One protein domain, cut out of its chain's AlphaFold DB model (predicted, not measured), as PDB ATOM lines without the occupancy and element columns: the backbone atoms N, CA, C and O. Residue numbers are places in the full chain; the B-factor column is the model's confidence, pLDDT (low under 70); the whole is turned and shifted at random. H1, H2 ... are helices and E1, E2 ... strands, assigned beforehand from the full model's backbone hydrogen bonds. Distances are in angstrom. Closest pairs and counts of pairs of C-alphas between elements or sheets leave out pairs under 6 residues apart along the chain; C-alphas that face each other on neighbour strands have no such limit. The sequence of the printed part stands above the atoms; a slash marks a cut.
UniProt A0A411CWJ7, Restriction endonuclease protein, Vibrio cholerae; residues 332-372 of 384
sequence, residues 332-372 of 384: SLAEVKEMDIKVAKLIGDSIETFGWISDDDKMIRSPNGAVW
ATOM      1  N   SER A 332       9.316 -38.654 240.914       96.00
ATOM      2  CA  SER A 332       9.952 -38.598 242.229       96.00
ATOM      3  C   SER A 332       9.077 -39.257 243.298       96.00
ATOM      4  O   SER A 332       7.897 -39.529 243.087       96.00
ATOM      5  N   LEU A 333       9.651 -39.528 244.476       95.44
ATOM      6  CA  LEU A 333       8.873 -40.034 245.613       95.44
ATOM      7  C   LEU A 333       7.846 -39.003 246.112       95.44
ATOM      8  O   LEU A 333       6.809 -39.402 246.632       95.44
ATOM      9  N   ALA A 334       8.142 -37.706 245.994       96.00
ATOM     10  CA  ALA A 334       7.218 -36.648 246.388       96.00
ATOM     11  C   ALA A 334       5.993 -36.631 245.465       96.00
ATOM     12  O   ALA A 334       4.876 -36.731 245.962       96.00
ATOM     13  N   GLU A 335       6.207 -36.653 244.146       96.75
ATOM     14  CA  GLU A 335       5.124 -36.678 243.150       96.75
ATOM     15  C   GLU A 335       4.175 -37.868 243.356       96.75
ATOM     16  O   GLU A 335       2.967 -37.683 243.471       96.75
ATOM     17  N   VAL A 336       4.697 -39.096 243.477       96.38
ATOM     18  CA  VAL A 336       3.815 -40.271 243.650       96.38
ATOM     19  C   VAL A 336       3.097 -40.289 245.003       96.38
ATOM     20  O   VAL A 336       2.033 -40.887 245.128       96.38
ATOM     21  N   LYS A 337       3.647 -39.628 246.031       96.00
ATOM     22  CA  LYS A 337       2.953 -39.451 247.313       96.00
ATOM     23  C   LYS A 337       1.804 -38.458 247.208       96.00
ATOM     24  O   LYS A 337       0.791 -38.666 247.862       96.00
ATOM     25  N   GLU A 338       1.966 -37.403 246.417       97.19
ATOM     26  CA  GLU A 338       0.922 -36.402 246.169       97.19
ATOM     27  C   GLU A 338      -0.241 -36.978 245.355       97.19
ATOM     28  O   GLU A 338      -1.385 -36.600 245.588       97.19
ATOM     29  N   MET A 339       0.032 -37.938 244.466       96.56
ATOM     30  CA  MET A 339      -1.003 -38.713 243.764       96.56
ATOM     31  C   MET A 339      -1.822 -39.615 244.710       96.56
ATOM     32  O   MET A 339      -2.952 -39.966 244.392       96.56
ATOM     33  N   ASP A 340      -1.249 -40.001 245.856       95.50
ATOM     34  CA  ASP A 340      -1.843 -40.837 246.917       95.50
ATOM     35  C   ASP A 340      -2.458 -42.178 246.457       95.50
ATOM     36  O   ASP A 340      -3.379 -42.716 247.075       95.50
ATOM     37  N   ILE A 341      -1.903 -42.789 245.404       96.56
ATOM     38  CA  ILE A 341      -2.303 -44.132 244.955       96.56
ATOM     39  C   ILE A 341      -1.399 -45.172 245.622       96.56
ATOM     40  O   ILE A 341      -0.266 -45.409 245.201       96.56
ATOM     41  N   LYS A 342      -1.874 -45.788 246.707       95.81
ATOM     42  CA  LYS A 342      -1.085 -46.755 247.491       95.81
ATOM     43  C   LYS A 342      -1.037 -48.125 246.826       95.81
ATOM     44  O   LYS A 342      -2.062 -48.676 246.438       95.81
ATOM     45  N   VAL A 343       0.150 -48.727 246.813       94.62
ATOM     46  CA  VAL A 343       0.332 -50.124 246.405       94.62
ATOM     47  C   VAL A 343       0.280 -51.020 247.629       94.62
ATOM     48  O   VAL A 343       1.052 -50.848 248.581       94.62
ATOM     49  N   ALA A 344      -0.624 -51.992 247.579       91.88
ATOM     50  CA  ALA A 344      -0.822 -52.976 248.624       91.88
ATOM     51  C   ALA A 344      -0.425 -54.382 248.170       91.88
ATOM     52  O   ALA A 344      -0.658 -54.787 247.032       91.88
ATOM     53  N   LYS A 345       0.145 -55.142 249.099       89.62
ATOM     54  CA  LYS A 345       0.342 -56.579 249.014       89.62
ATOM     55  C   LYS A 345      -0.751 -57.255 249.840       89.62
ATOM     56  O   LYS A 345      -0.897 -56.960 251.024       89.62
ATOM     57  N   LEU A 346      -1.487 -58.166 249.212       93.44
ATOM     58  CA  LEU A 346      -2.442 -59.031 249.897       93.44
ATOM     59  C   LEU A 346      -1.708 -60.282 250.397       93.44
ATOM     60  O   LEU A 346      -1.089 -61.001 249.610       93.44
ATOM     61  N   ILE A 347      -1.751 -60.522 251.704       92.31
ATOM     62  CA  ILE A 347      -1.169 -61.702 252.351       92.31
ATOM     63  C   ILE A 347      -2.293 -62.397 253.123       92.31
ATOM     64  O   ILE A 347      -2.638 -61.993 254.236       92.31
ATOM     65  N   GLY A 348      -2.889 -63.428 252.518       92.38
ATOM     66  CA  GLY A 348      -4.141 -64.009 253.015       92.38
ATOM     67  C   GLY A 348      -5.236 -62.941 253.063       92.38
ATOM     68  O   GLY A 348      -5.515 -62.320 252.043       92.38
ATOM     69  N   ASP A 349      -5.777 -62.686 254.255       92.25
ATOM     70  CA  ASP A 349      -6.798 -61.651 254.498       92.25
ATOM     71  C   ASP A 349      -6.211 -60.297 254.946       92.25
ATOM     72  O   ASP A 349      -6.945 -59.340 255.198       92.25
ATOM     73  N   SER A 350      -4.883 -60.197 255.079       91.50
ATOM     74  CA  SER A 350      -4.200 -58.969 255.500       91.50
ATOM     75  C   SER A 350      -3.733 -58.123 254.314       91.50
ATOM     76  O   SER A 350      -3.272 -58.643 253.295       91.50
ATOM     77  N   ILE A 351      -3.832 -56.802 254.467       92.06
ATOM     78  CA  ILE A 351      -3.383 -55.811 253.487       92.06
ATOM     79  C   ILE A 351      -2.162 -55.085 254.057       92.06
ATOM     80  O   ILE A 351      -2.264 -54.409 255.080       92.06
ATOM     81  N   GLU A 352      -1.023 -55.172 253.370       92.00
ATOM     82  CA  GLU A 352       0.191 -54.420 253.706       92.00
ATOM     83  C   GLU A 352       0.556 -53.445 252.584       92.00
ATOM     84  O   GLU A 352       0.767 -53.847 251.442       92.00
ATOM     85  N   THR A 353       0.678 -52.151 252.884       91.50
ATOM     86  CA  THR A 353       1.112 -51.148 251.897       91.50
ATOM     87  C   THR A 353       2.628 -50.985 251.900       91.50
ATOM     88  O   THR A 353       3.214 -50.836 252.972       91.50
ATOM     89  N   PHE A 354       3.264 -50.929 250.726       91.69
ATOM     90  CA  PHE A 354       4.731 -50.796 250.626       91.69
ATOM     91  C   PHE A 354       5.217 -49.610 249.780       91.69
ATOM     92  O   PHE A 354       6.424 -49.351 249.715       91.69
ATOM     93  N   GLY A 355       4.311 -48.864 249.149       95.31
ATOM     94  CA  GLY A 355       4.682 -47.728 248.315       95.31
ATOM     95  C   GLY A 355       3.497 -47.046 247.648       95.31
ATOM     96  O   GLY A 355       2.344 -47.302 247.996       95.31
ATOM     97  N   TRP A 356       3.819 -46.201 246.675       97.19
ATOM     98  CA  TRP A 356       2.870 -45.481 245.829       97.19
ATOM     99  C   TRP A 356       3.168 -45.753 244.362       97.19
ATOM    100  O   TRP A 356       4.337 -45.925 244.004       97.19
ATOM    101  N   ILE A 357       2.125 -45.793 243.543       96.38
ATOM    102  CA  ILE A 357       2.206 -45.930 242.089       96.38
ATOM    103  C   ILE A 357       1.866 -44.596 241.420       96.38
ATOM    104  O   ILE A 357       1.093 -43.808 241.967       96.38
ATOM    105  N   SER A 358       2.488 -44.324 240.274       95.75
ATOM    106  CA  SER A 358       2.119 -43.200 239.417       95.75
ATOM    107  C   SER A 358       0.725 -43.392 238.817       95.75
ATOM    108  O   SER A 358       0.266 -44.515 238.635       95.75
ATOM    109  N   ASP A 359       0.067 -42.287 238.484       93.44
ATOM    110  CA  ASP A 359      -1.256 -42.253 237.848       93.44
ATOM    111  C   ASP A 359      -1.319 -42.950 236.478       93.44
ATOM    112  O   ASP A 359      -2.379 -43.404 236.058       93.44
ATOM    113  N   ASP A 360      -0.180 -43.057 235.792       91.69
ATOM    114  CA  ASP A 360      -0.024 -43.773 234.524       91.69
ATOM    115  C   ASP A 360       0.362 -45.260 234.680       91.69
ATOM    116  O   ASP A 360       0.662 -45.931 233.687       91.69
ATOM    117  N   ASP A 361       0.405 -45.775 235.913       91.88
ATOM    118  CA  ASP A 361       0.804 -47.141 236.270       91.88
ATOM    119  C   ASP A 361       2.213 -47.556 235.786       91.88
ATOM    120  O   ASP A 361       2.537 -48.748 235.692       91.88
ATOM    121  N   LYS A 362       3.092 -46.597 235.452       91.31
ATOM    122  CA  LYS A 362       4.434 -46.899 234.916       91.31
ATOM    123  C   LYS A 362       5.511 -47.039 235.984       91.31
ATOM    124  O   LYS A 362       6.529 -47.689 235.713       91.31
ATOM    125  N   MET A 363       5.329 -46.462 237.174       94.38
ATOM    126  CA  MET A 363       6.350 -46.451 238.223       94.38
ATOM    127  C   MET A 363       5.763 -46.629 239.626       94.38
ATOM    128  O   MET A 363       4.855 -45.912 240.021       94.38
ATOM    129  N   ILE A 364       6.358 -47.522 240.421       95.31
ATOM    130  CA  ILE A 364       6.086 -47.660 241.860       95.31
ATOM    131  C   ILE A 364       7.317 -47.212 242.639       95.31
ATOM    132  O   ILE A 364       8.435 -47.620 242.311       95.31
ATOM    133  N   ARG A 365       7.129 -46.448 243.720       95.38
ATOM    134  CA  ARG A 365       8.199 -46.125 244.674       95.38
ATOM    135  C   ARG A 365       7.846 -46.481 246.102       95.38
ATOM    136  O   ARG A 365       6.760 -46.192 246.595       95.38
ATOM    137  N   SER A 366       8.836 -47.027 246.797       92.38
ATOM    138  CA  SER A 366       8.802 -47.201 248.248       92.38
ATOM    139  C   SER A 366       9.384 -45.978 248.979       92.38
ATOM    140  O   SER A 366      10.225 -45.266 248.417       92.38
ATOM    141  N   PRO A 367       9.051 -45.780 250.270       86.81
ATOM    142  CA  PRO A 367       9.693 -44.763 251.110       86.81
ATOM    143  C   PRO A 367      11.224 -44.889 251.200       86.81
ATOM    144  O   PRO A 367      11.913 -43.900 251.439       86.81
ATOM    145  N   ASN A 368      11.751 -46.104 251.013       82.06
ATOM    146  CA  ASN A 368      13.161 -46.442 251.213       82.06
ATOM    147  C   ASN A 368      13.981 -46.439 249.911       82.06
ATOM    148  O   ASN A 368      15.132 -46.869 249.911       82.06
ATOM    149  N   GLY A 369      13.408 -45.964 248.800       77.12
ATOM    150  CA  GLY A 369      14.117 -45.806 247.525       77.12
ATOM    151  C   GLY A 369      14.114 -47.033 246.611       77.12
ATOM    152  O   GLY A 369      14.668 -46.963 245.517       77.12
ATOM    153  N   ALA A 370      13.456 -48.134 246.998       87.94
ATOM    154  CA  ALA A 370      13.121 -49.188 246.041       87.94
ATOM    155  C   ALA A 370      12.121 -48.654 245.007       87.94
ATOM    156  O   ALA A 370      11.196 -47.910 245.361       87.94
ATOM    157  N   VAL A 371      12.333 -49.041 243.752       92.44
ATOM    158  CA  VAL A 371      11.583 -48.586 242.585       92.44
ATOM    159  C   VAL A 371      11.245 -49.782 241.702       92.44
ATOM    160  O   VAL A 371      12.091 -50.650 241.481       92.44
ATOM    161  N   TRP A 372      10.020 -49.812 241.186       92.56
ATOM    162  CA  TRP A 372       9.584 -50.753 240.159       92.56
ATOM    163  C   TRP A 372       9.125 -49.962 238.944       92.56
ATOM    164  O   TRP A 372       8.493 -48.917 239.083       92.56
TER     165      TRP A 372
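This is residues 332 to 372 of the 384 residues of the protein "Restriction endonuclease protein" of Vibrio cholerae (UniProt A0A411CWJ7). What shape do these atoms make? A long hairpin of E1 and E2 reaches away from a small head, where H1 packs across E3 and the end of E2, which bends into the head. What builds it? The 41 printed residues hold, in chain order, one named helix and three named strands, H1 E1 E2 E3; the antiparallel sheet has the order E1 E2 E3, and the class is mixed, helices and strands. How large is it? It is compact, with a radius of gyration of the C-alphas of 10.3 A, yet elongated, spanning 31 by 20 by 16 A.

Where does the first element lie? H1 is residues 333 to 339, 10.1 A long, beginning at C-alpha 333 (8.873, -40.034, 245.613). Where are the strands? E1 is residues 342 to 347, 15.7 A; E2 is residues 350 to 357, 19.8 A; E3 is residues 363 to 365, 6.7 A, ending at C-alpha 365 (8.199, -46.125, 244.674).

How does H1 stand to the sheet? H1 is on it at a height of 8.3 A, only just over E3, with 3 of its 7 C-alphas falling there, and runs across the strands, at 68 degrees to E3 on the local plane. Its closest C-alphas to E2 are those of Val 336 and Trp 356, 5.7 A; in H1 every O i to N i+4 pair is within hydrogen-bond range. How do the strands pair? E1, E2 and E3 form a meander, each strand the antiparallel neighbour of the one before. In the hairpin E1 and E2, N 345 and O 352 are within hydrogen-bond range at 2.7 A; in the hairpin E2 and E3, N 356 and O 365 are at 2.9 A. Where does E2 turn? It bends by 65 degrees at residue 354, and its pairing is staggered, with E1 over residues 350 to 356 and with E3 over 356 to 357.

How far does it reach? The C-alphas farthest apart, of Ser 332 and Asp 349, are 31.0 A apart. Is it unbroken and confident? The printed part has no cut, its three links are tight, and no printed residue is under 70 in pLDDT.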